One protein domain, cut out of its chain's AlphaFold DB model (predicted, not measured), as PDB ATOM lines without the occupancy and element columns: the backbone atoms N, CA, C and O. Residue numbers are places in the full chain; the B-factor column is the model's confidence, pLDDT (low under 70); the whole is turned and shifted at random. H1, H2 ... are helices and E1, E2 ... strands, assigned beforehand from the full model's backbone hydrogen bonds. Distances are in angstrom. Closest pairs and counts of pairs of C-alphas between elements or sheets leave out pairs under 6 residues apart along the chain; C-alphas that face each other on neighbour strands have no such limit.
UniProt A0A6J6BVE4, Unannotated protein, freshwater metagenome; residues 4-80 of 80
ATOM      1  N   ALA A   4     -15.380  27.373  45.348       59.59
ATOM      2  CA  ALA A   4     -15.350  26.008  45.870       59.59
ATOM      3  C   ALA A   4     -15.510  25.935  47.402       59.59
ATOM      4  O   ALA A   4     -16.194  25.049  47.904       59.59
ATOM      5  N   THR A   5     -14.949  26.887  48.159       64.31
ATOM      6  CA  THR A   5     -15.079  26.902  49.629       64.31
ATOM      7  C   THR A   5     -16.496  27.274  50.064       64.31
ATOM      8  O   THR A   5     -17.004  26.757  51.053       64.31
ATOM      9  N   LYS A   6     -17.166  28.148  49.303       62.84
ATOM     10  CA  LYS A   6     -18.516  28.613  49.628       62.84
ATOM     11  C   LYS A   6     -19.545  27.491  49.459       62.84
ATOM     12  O   LYS A   6     -20.383  27.320  50.335       62.84
ATOM     13  N   ALA A   7     -19.442  26.711  48.380       62.69
ATOM     14  CA  ALA A   7     -20.307  25.555  48.141       62.69
ATOM     15  C   ALA A   7     -20.169  24.493  49.246       62.69
ATOM     16  O   ALA A   7     -21.173  24.049  49.792       62.69
ATOM     17  N   ALA A   8     -18.937  24.181  49.663       69.56
ATOM     18  CA  ALA A   8     -18.686  23.219  50.738       69.56
ATOM     19  C   ALA A   8     -19.299  23.646  52.089       69.56
ATOM     20  O   ALA A   8     -19.832  22.817  52.823       69.56
ATOM     21  N   CYS A   9     -19.275  24.944  52.420       70.94
ATOM     22  CA  CYS A   9     -19.939  25.446  53.628       70.94
ATOM     23  C   CYS A   9     -21.461  25.251  53.586       70.94
ATOM     24  O   CYS A   9     -22.060  24.930  54.612       70.94
ATOM     25  N   PHE A  10     -22.081  25.425  52.415       69.50
ATOM     26  CA  PHE A  10     -23.517  25.214  52.252       69.50
ATOM     27  C   PHE A  10     -23.908  23.743  52.430       69.50
ATOM     28  O   PHE A  10     -24.909  23.477  53.086       69.50
ATOM     29  N   GLU A  11     -23.095  22.796  51.955       69.69
ATOM     30  CA  GLU A  11     -23.346  21.359  52.157       69.69
ATOM     31  C   GLU A  11     -23.279  20.948  53.635       69.69
ATOM     32  O   GLU A  11     -24.114  20.184  54.122       69.69
ATOM     33  N   ILE A  12     -22.305  21.482  54.379       74.94
ATOM     34  CA  ILE A  12     -22.172  21.199  55.814       74.94
ATOM     35  C   ILE A  12     -23.369  21.767  56.585       74.94
ATOM     36  O   ILE A  12     -23.902  21.105  57.477       74.94
ATOM     37  N   MET A  13     -23.809  22.978  56.238       71.75
ATOM     38  CA  MET A  13     -24.961  23.614  56.873       71.75
ATOM     39  C   MET A  13     -26.262  22.856  56.577       71.75
ATOM     40  O   MET A  13     -27.050  22.629  57.495       71.75
ATOM     41  N   ASP A  14     -26.455  22.398  55.340       73.50
ATOM     42  CA  ASP A  14     -27.627  21.614  54.942       73.50
ATOM     43  C   ASP A  14     -27.733  20.301  55.735       73.50
ATOM     44  O   ASP A  14     -28.801  19.938  56.221       73.50
ATOM     45  N   ARG A  15     -26.594  19.637  55.975       71.25
ATOM     46  CA  ARG A  15     -26.523  18.390  56.749       71.25
ATOM     47  C   ARG A  15     -26.877  18.558  58.229       71.25
ATOM     48  O   ARG A  15     -27.449  17.648  58.819       71.25
ATOM     49  N   ILE A  16     -26.489  19.677  58.840       78.19
ATOM     50  CA  ILE A  16     -26.725  19.930  60.271       78.19
ATOM     51  C   ILE A  16     -28.166  20.370  60.508       78.19
ATOM     52  O   ILE A  16     -28.803  19.914  61.454       78.19
ATOM     53  N   TYR A  17     -28.670  21.259  59.656       75.06
ATOM     54  CA  TYR A  17     -29.983  21.869  59.841       75.06
ATOM     55  C   TYR A  17     -31.103  21.165  59.068       75.06
ATOM     56  O   TYR A  17     -32.257  21.559  59.218       75.06
ATOM     57  N   ALA A  18     -30.783  20.142  58.264       67.94
ATOM     58  CA  ALA A  18     -31.725  19.432  57.396       67.94
ATOM     59  C   ALA A  18     -32.587  20.402  56.563       67.94
ATOM     60  O   ALA A  18     -33.800  20.236  56.443       67.94
ATOM     61  N   LEU A  19     -31.954  21.460  56.044       67.50
ATOM     62  CA  LEU A  19     -32.643  22.560  55.362       67.50
ATOM     63  C   LEU A  19     -33.078  22.194  53.935       67.50
ATOM     64  O   LEU A  19     -33.868  22.929  53.346       67.50
ATOM     65  N   ASP A  20     -32.608  21.062  53.405       64.75
ATOM     66  CA  ASP A  20     -32.902  20.574  52.057       64.75
ATOM     67  C   ASP A  20     -32.575  21.664  51.007       64.75
ATOM     68  O   ASP A  20     -33.317  21.899  50.057       64.75
ATOM     69  N   LEU A  21     -31.470  22.400  51.193       64.88
ATOM     70  CA  LEU A  21     -31.097  23.562  50.364       64.88
ATOM     71  C   LEU A  21     -30.704  23.170  48.937       64.88
ATOM     72  O   LEU A  21     -30.786  23.984  48.018       64.88
ATOM     73  N   THR A  22     -30.264  21.927  48.758       61.22
ATOM     74  CA  THR A  22     -29.973  21.327  47.448       61.22
ATOM     75  C   THR A  22     -31.213  20.763  46.761       61.22
ATOM     76  O   THR A  22     -31.149  20.348  45.601       61.22
ATOM     77  N   ARG A  23     -32.365  20.781  47.440       56.25
ATOM     78  CA  ARG A  23     -33.632  20.386  46.852       56.25
ATOM     79  C   ARG A  23     -33.946  21.353  45.718       56.25
ATOM     80  O   ARG A  23     -34.184  22.540  45.945       56.25
ATOM     81  N   ALA A  24     -33.980  20.832  44.490       54.34
ATOM     82  CA  ALA A  24     -34.645  21.517  43.388       54.34
ATOM     83  C   ALA A  24     -35.993  22.026  43.920       54.34
ATOM     84  O   ALA A  24     -36.646  21.260  44.637       54.34
ATOM     85  N   PRO A  25     -36.366  23.300  43.673       53.91
ATOM     86  CA  PRO A  25     -37.537  23.911  44.293       53.91
ATOM     87  C   PRO A  25     -38.673  22.906  44.211       53.91
ATOM     88  O   PRO A  25     -38.988  22.496  43.094       53.91
ATOM     89  N   LYS A  26     -39.172  22.440  45.381       49.16
ATOM     90  CA  LYS A  26     -40.288  21.480  45.477       49.16
ATOM     91  C   LYS A  26     -41.228  21.845  44.353       49.16
ATOM     92  O   LYS A  26     -41.673  22.996  44.364       49.16
ATOM     93  N   ASP A  27     -41.423  20.925  43.405       49.41
ATOM     94  CA  ASP A  27     -42.313  21.123  42.268       49.41
ATOM     95  C   ASP A  27     -43.492  21.932  42.764       49.41
ATOM     96  O   ASP A  27     -44.204  21.483  43.671       49.41
ATOM     97  N   ARG A  28     -43.569  23.181  42.282       50.84
ATOM     98  CA  ARG A  28     -44.632  24.131  42.608       50.84
ATOM     99  C   ARG A  28     -45.893  23.298  42.547       50.84
ATOM    100  O   ARG A  28     -46.142  22.749  41.477       50.84
ATOM    101  N   ALA A  29     -46.525  23.092  43.707       50.00
ATOM    102  CA  ALA A  29     -47.381  21.939  43.979       50.00
ATOM    103  C   ALA A  29     -48.165  21.534  42.732       50.00
ATOM    104  O   ALA A  29     -48.746  22.409  42.094       50.00
ATOM    105  N   GLN A  30     -48.059  20.258  42.344       54.19
ATOM    106  CA  GLN A  30     -48.620  19.686  41.116       54.19
ATOM    107  C   GLN A  30     -49.861  20.455  40.674       54.19
ATOM    108  O   GLN A  30     -50.898  20.377  41.333       54.19
ATOM    109  N   ALA A  31     -49.730  21.243  39.602       57.69
ATOM    110  CA  ALA A  31     -50.868  21.925  39.016       57.69
ATOM    111  C   ALA A  31     -51.892  20.845  38.680       57.69
ATOM    112  O   ALA A  31     -51.672  20.029  37.783       57.69
ATOM    113  N   THR A  32     -52.969  20.779  39.456       69.06
ATOM    114  CA  THR A  32     -54.061  19.852  39.193       69.06
ATOM    115  C   THR A  32     -54.547  20.129  37.766       69.06
ATOM    116  O   THR A  32     -54.575  21.298  37.366       69.06
ATOM    117  N   PRO A  33     -54.907  19.114  36.964       74.88
ATOM    118  CA  PRO A  33     -55.353  19.326  35.584       74.88
ATOM    119  C   PRO A  33     -56.480  20.368  35.463       74.88
ATOM    120  O   PRO A  33     -56.525  21.105  34.484       74.88
ATOM    121  N   GLU A  34     -57.317  20.512  36.492       77.44
ATOM    122  CA  GLU A  34     -58.336  21.565  36.591       77.44
ATOM    123  C   GLU A  34     -57.755  22.989  36.543       77.44
ATOM    124  O   GLU A  34     -58.296  23.866  35.878       77.44
ATOM    125  N   ILE A  35     -56.629  23.228  37.215       80.12
ATOM    126  CA  ILE A  35     -55.959  24.535  37.248       80.12
ATOM    127  C   ILE A  35     -55.362  24.845  35.881       80.12
ATOM    128  O   ILE A  35     -55.483  25.971  35.403       80.12
ATOM    129  N   LEU A  36     -54.740  23.855  35.239       79.75
ATOM    130  CA  LEU A  36     -54.203  24.006  33.887       79.75
ATOM    131  C   LEU A  36     -55.315  24.364  32.892       79.75
ATOM    132  O   LEU A  36     -55.154  25.312  32.126       79.75
ATOM    133  N   ASP A  37     -56.467  23.696  32.976       84.81
ATOM    134  CA  ASP A  37     -57.639  23.992  32.146       84.81
ATOM    135  C   ASP A  37     -58.200  25.405  32.413       84.81
ATOM    136  O   ASP A  37     -58.498  26.155  31.481       84.81
ATOM    137  N   LEU A  38     -58.271  25.843  33.676       84.69
ATOM    138  CA  LEU A  38     -58.669  27.217  34.022       84.69
ATOM    139  C   LEU A  38     -57.685  28.269  33.479       84.69
ATOM    140  O   LEU A  38     -58.107  29.319  32.985       84.69
ATOM    141  N   LEU A  39     -56.378  27.995  33.535       83.50
ATOM    142  CA  LEU A  39     -55.343  28.868  32.975       83.50
ATOM    143  C   LEU A  39     -55.460  28.960  31.444       83.50
ATOM    144  O   LEU A  39     -55.355  30.057  30.886       83.50
ATOM    145  N   GLU A  40     -55.726  27.844  30.763       84.81
ATOM    146  CA  GLU A  40     -55.966  27.813  29.316       84.81
ATOM    147  C   GLU A  40     -57.239  28.565  28.924       84.81
ATOM    148  O   GLU A  40     -57.193  29.427  28.040       84.81
ATOM    149  N   LYS A  41     -58.352  28.330  29.627       85.88
ATOM    150  CA  LYS A  41     -59.606  29.077  29.441       85.88
ATOM    151  C   LYS A  41     -59.394  30.577  29.589       85.88
ATOM    152  O   LYS A  41     -59.929  31.352  28.799       85.88
ATOM    153  N   ARG A  42     -58.549  31.000  30.534       84.31
ATOM    154  CA  ARG A  42     -58.217  32.418  30.717       84.31
ATOM    155  C   ARG A  42     -57.416  32.968  29.541       84.31
ATOM    156  O   ARG A  42     -57.690  34.072  29.075       84.31
ATOM    157  N   ASN A  43     -56.454  32.204  29.026       83.75
ATOM    158  CA  ASN A  43     -55.704  32.583  27.827       83.75
ATOM    159  C   ASN A  43     -56.612  32.707  26.597       83.75
ATOM    160  O   ASN A  43     -56.450  33.644  25.810       83.75
ATOM    161  N   LEU A  44     -57.589  31.811  26.449       85.75
ATOM    162  CA  LEU A  44     -58.603  31.894  25.399       85.75
ATOM    163  C   LEU A  44     -59.500  33.125  25.576       85.75
ATOM    164  O   LEU A  44     -59.670  33.873  24.617       85.75
ATOM    165  N   ALA A  45     -59.985  33.400  26.791       86.25
ATOM    166  CA  ALA A  45     -60.778  34.593  27.097       86.25
ATOM    167  C   ALA A  45     -60.003  35.884  26.789       86.25
ATOM    168  O   ALA A  45     -60.510  36.778  26.112       86.25
ATOM    169  N   ARG A  46     -58.719  35.951  27.165       82.62
ATOM    170  CA  ARG A  46     -57.846  37.090  26.842       82.62
ATOM    171  C   ARG A  46     -57.647  37.252  25.333       82.62
ATOM    172  O   ARG A  46     -57.687  38.377  24.836       82.62
ATOM    173  N   ARG A  47     -57.461  36.155  24.588       83.56
ATOM    174  CA  ARG A  47     -57.380  36.171  23.113       83.56
ATOM    175  C   ARG A  47     -58.688  36.626  22.468       83.56
ATOM    176  O   ARG A  47     -58.651  37.375  21.497       83.56
ATOM    177  N   ALA A  48     -59.819  36.224  23.038       87.94
ATOM    178  CA  ALA A  48     -61.154  36.650  22.633       87.94
ATOM    179  C   ALA A  48     -61.502  38.085  23.085       87.94
ATOM    180  O   ALA A  48     -62.571  38.578  22.738       87.94
ATOM    181  N   LYS A  49     -60.606  38.770  23.821       88.19
ATOM    182  CA  LYS A  49     -60.830  40.080  24.465       88.19
ATOM    183  C   LYS A  49     -62.016  40.096  25.437       88.19
ATOM    184  O   LYS A  49     -62.573  41.154  25.723       88.19
ATOM    185  N   ASP A  50     -62.370  38.936  25.975       86.31
ATOM    186  CA  ASP A  50     -63.374  38.801  27.019       86.31
ATOM    187  C   ASP A  50     -62.715  38.987  28.391       86.31
ATOM    188  O   ASP A  50     -62.262  38.048  29.055       86.31
ATOM    189  N   PHE A  51     -62.593  40.253  28.785       82.81
ATOM    190  CA  PHE A  51     -62.002  40.628  30.067       82.81
ATOM    191  C   PHE A  51     -62.884  40.211  31.252       82.81
ATOM    192  O   PHE A  51     -62.348  39.880  32.306       82.81
ATOM    193  N   ALA A  52     -64.206  40.144  31.064       89.06
ATOM    194  CA  ALA A  52     -65.138  39.736  32.111       89.06
ATOM    195  C   ALA A  52     -64.942  38.260  32.484       89.06
ATOM    196  O   ALA A  52     -64.789  37.938  33.662       89.06
ATOM    197  N   LEU A  53     -64.861  37.369  31.487       86.44
ATOM    198  CA  LEU A  53     -64.545  35.957  31.727       86.44
ATOM    199  C   LEU A  53     -63.140  35.774  32.311       86.44
ATOM    200  O   LEU A  53     -62.945  34.946  33.200       86.44
ATOM    201  N   SER A  54     -62.158  36.553  31.847       84.19
ATOM    202  CA  SER A  54     -60.796  36.495  32.387       84.19
ATOM    203  C   SER A  54     -60.749  36.825  33.884       84.19
ATOM    204  O   SER A  54     -60.045  36.142  34.632       84.19
ATOM    205  N   ASP A  55     -61.486  37.846  34.325       86.31
ATOM    206  CA  ASP A  55     -61.542  38.238  35.736       86.31
ATOM    207  C   ASP A  55     -62.277  37.196  36.589       86.31
ATOM    208  O   ASP A  55     -61.788  36.823  37.654       86.31
ATOM    209  N   GLN A  56     -63.374  36.614  36.087       89.56
ATOM    210  CA  GLN A  56     -64.060  35.513  36.776       89.56
ATOM    211  C   GLN A  56     -63.147  34.299  36.997       89.56
ATOM    212  O   GLN A  56     -63.114  33.729  38.090       89.56
ATOM    213  N   LEU A  57     -62.370  33.918  35.978       87.62
ATOM    214  CA  LEU A  57     -61.403  32.823  36.073       87.62
ATOM    215  C   LEU A  57     -60.266  33.153  37.050       87.62
ATOM    216  O   LEU A  57     -59.800  32.272  37.774       87.62
ATOM    217  N   ARG A  58     -59.841  34.423  37.121       85.19
ATOM    218  CA  ARG A  58     -58.851  34.881  38.107       85.19
ATOM    219  C   ARG A  58     -59.369  34.701  39.529       85.19
ATOM    220  O   ARG A  58     -58.639  34.192  40.378       85.19
ATOM    221  N   ASP A  59     -60.615  35.072  39.786       88.25
ATOM    222  CA  ASP A  59     -61.214  34.952  41.116       88.25
ATOM    223  C   ASP A  59     -61.409  33.484  41.519       88.25
ATOM    224  O   ASP A  59     -61.184  33.126  42.675       88.25
ATOM    225  N   GLN A  60     -61.767  32.610  40.573       86.94
ATOM    226  CA  GLN A  60     -61.827  31.163  40.808       86.94
ATOM    227  C   GLN A  60     -60.458  30.587  41.179       86.94
ATOM    228  O   GLN A  60     -60.350  29.855  42.159       86.94
ATOM    229  N   LEU A  61     -59.407  30.962  40.447       85.38
ATOM    230  CA  LEU A  61     -58.037  30.546  40.753       85.38
ATOM    231  C   LEU A  61     -57.576  31.095  42.111       85.38
ATOM    232  O   LEU A  61     -57.002  30.358  42.908       85.38
ATOM    233  N   THR A  62     -57.942  32.334  42.443       85.06
ATOM    234  CA  THR A  62     -57.636  32.933  43.752       85.06
ATOM    235  C   THR A  62     -58.343  32.190  44.893       85.06
ATOM    236  O   THR A  62     -57.734  31.938  45.930       85.06
ATOM    237  N   LYS A  63     -59.601  31.757  44.703       85.06
ATOM    238  CA  LYS A  63     -60.337  30.921  45.676       85.06
ATOM    239  C   LYS A  63     -59.699  29.551  45.902       85.06
ATOM    240  O   LYS A  63     -59.823  29.009  46.995       85.06
ATOM    241  N   LEU A  64     -59.022  29.009  44.892       81.81
ATOM    242  CA  LEU A  64     -58.243  27.773  44.992       81.81
ATOM    243  C   LEU A  64     -56.870  27.988  45.654       81.81
ATOM    244  O   LEU A  64     -56.100  27.038  45.775       81.81
ATOM    245  N   GLY A  65     -56.556  29.213  46.090       82.19
ATOM    246  CA  GLY A  65     -55.265  29.553  46.682       82.19
ATOM    247  C   GLY A  65     -54.172  29.755  45.638       82.19
ATOM    248  O   GLY A  65     -53.013  29.468  45.908       82.19
ATOM    249  N   ILE A  66     -54.517  30.208  44.431       82.81
ATOM    250  CA  ILE A  66     -53.556  30.441  43.349       82.81
ATOM    251  C   ILE A  66     -53.541  31.919  42.989       82.81
ATOM    252  O   ILE A  66     -54.509  32.468  42.464       82.81
ATOM    253  N   GLU A  67     -52.404  32.561  43.222       81.69
ATOM    254  CA  GLU A  67     -52.130  33.920  42.783       81.69
ATOM    255  C   GLU A  67     -51.552  33.904  41.362       81.69
ATOM    256  O   GLU A  67     -50.484  33.347  41.096       81.69
ATOM    257  N   ILE A  68     -52.242  34.557  40.427       80.62
ATOM    258  CA  ILE A  68     -51.774  34.706  39.045       80.62
ATOM    259  C   ILE A  68     -51.017  36.025  38.904       80.62
ATOM    260  O   ILE A  68     -51.558  37.095  39.180       80.62
ATOM    261  N   LYS A  69     -49.792  35.959  38.384       78.31
ATOM    262  CA  LYS A  69     -48.973  37.116  38.014       78.31
ATOM    263  C   LYS A  69     -48.800  37.183  36.508       78.31
ATOM    264  O   LYS A  69     -48.067  36.405  35.903       78.31
ATOM    265  N   ASP A  70     -49.449  38.163  35.901       73.25
ATOM    266  CA  ASP A  70     -49.201  38.513  34.511       73.25
ATOM    267  C   ASP A  70     -47.947  39.377  34.394       73.25
ATOM    268  O   ASP A  70     -47.837  40.423  35.028       73.25
ATOM    269  N   SER A  71     -47.001  38.944  33.565       71.56
ATOM    270  CA  SER A  71     -45.820  39.724  33.205       71.56
ATOM    271  C   SER A  71     -45.726  39.859  31.687       71.56
ATOM    272  O   SER A  71     -46.299  39.059  30.947       71.56
ATOM    273  N   ALA A  72     -44.962  40.840  31.205       66.62
ATOM    274  CA  ALA A  72     -44.707  41.009  29.771       66.62
ATOM    275  C   ALA A  72     -44.020  39.783  29.130       66.62
ATOM    276  O   ALA A  72     -44.156  39.563  27.931       66.62
ATOM    277  N   ALA A  73     -43.313  38.974  29.928       65.56
ATOM    278  CA  ALA A  73     -42.651  37.748  29.488       65.56
ATOM    279  C   ALA A  73     -43.580  36.516  29.478       65.56
ATOM    280  O   ALA A  73     -43.203  35.471  28.954       65.56
ATOM    281  N   GLY A  74     -44.782  36.620  30.054       67.94
ATOM    282  CA  GLY A  74     -45.730  35.516  30.156       67.94
ATOM    283  C   GLY A  74     -46.521  35.513  31.462       67.94
ATOM    284  O   GLY A  74     -46.310  36.327  32.367       67.94
ATOM    285  N   GLN A  75     -47.443  34.561  31.557       72.44
ATOM    286  CA  GLN A  75     -48.246  34.327  32.748       72.44
ATOM    287  C   GLN A  75     -47.484  33.417  33.716       72.44
ATOM    288  O   GLN A  75     -47.209  32.259  33.414       72.44
ATOM    289  N   SER A  76     -47.169  33.952  34.889       75.50
ATOM    290  CA  SER A  76     -46.657  33.197  36.032       75.50
ATOM    291  C   SER A  76     -47.799  32.959  37.013       75.50
ATOM    292  O   SER A  76     -48.720  33.768  37.102       75.50
ATOM    293  N   TRP A  77     -47.756  31.881  37.778       80.44
ATOM    294  CA  TRP A  77     -48.701  31.663  38.869       80.44
ATOM    295  C   TRP A  77     -47.969  31.046  40.056       80.44
ATOM    296  O   TRP A  77     -46.998  30.306  39.874       80.44
ATOM    297  N   ASN A  78     -48.413  31.406  41.256       75.38
ATOM    298  CA  ASN A  78     -47.882  30.944  42.529       75.38
ATOM    299  C   ASN A  78     -49.028  30.433  43.400       75.38
ATOM    300  O   ASN A  78     -50.135  30.960  43.351       75.38
ATOM    301  N   TRP A  79     -48.737  29.432  44.221       74.25
ATOM    302  CA  TRP A  79     -49.613  29.051  45.323       74.25
ATOM    303  C   TRP A  79     -49.515  30.104  46.436       74.25
ATOM    304  O   TRP A  79     -48.407  30.565  46.731       74.25
ATOM    305  N   LEU A  80     -50.664  30.500  46.986       68.25
ATOM    306  CA  LEU A  80     -50.794  31.309  48.201       68.25
ATOM    307  C   LEU A  80     -50.492  30.475  49.449       68.25
ATOM    308  O   LEU A  80     -50.785  29.258  49.439       68.25
TER     309      LEU A  80
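This is residues 4 to 80 of the 80 residues of the protein "Unannotated protein" of freshwater metagenome (UniProt A0A6J6BVE4). A strand hairpin, E1 and E2, and a helical hairpin, H2 and H3, make a small body, joined where residues 58 to 62 of H3 come near E1. From this body a drawn-out link, residues 18 to 32, leads away to a lone helix, H1, at the far end; the link and H1 make much of the length. The printed part has 77 residues, with three named helices and then two antiparallel strands in the order H1, H2, H3, E1, E2, a mixed class of helices and strands. The whole is extended, with a radius of gyration of the C-alphas of 18.4 A, and its outline is a rod of 54 by 24 by 17 A.

E1 is residues 66 to 71, 15.8 A long, and E2 is residues 74 to 79, 16.9 A long, ending with C-alpha 79 at (-49.613, 29.051, 45.323). H3 is residues 51 to 63, 18.5 A long. H2 is residues 33 to 47, 21.1 A long, beginning with C-alpha 33 at (-55.353, 19.326, 35.584). H1 is residues 4 to 17, 20.7 A long, beginning with C-alpha 4 at (-15.350, 26.008, 45.870).

E1 and E2 are a hairpin, antiparallel at 157 degrees, with N 69 and O 76 within hydrogen-bond range at 2.8 A. The closest C-alphas of H3 and E1, Leu 61 and Glu 67, are 7.1 A apart. H2 and H3 are a helical hairpin and touch, closest at the C-alphas of Arg 42 and Ser 54, 5.1 A apart. They run opposite ways at a shallow tilt of 23 degrees. H1 is apart from H2, H3, E1 and E2, and its residues 4 to 9 stand free. In H1, H2 and H3 every O i to N i+4 pair is within hydrogen-bond range.

The two C-alphas farthest apart, Thr 5 and Asp 50, are 54.6 A apart. The printed part has no cut; the link H1 to H2, 15 residues, is long, and the other three are tight. Mean pLDDT of the printed part is 74.7, with 26 residues under 70, among them 18 to 32.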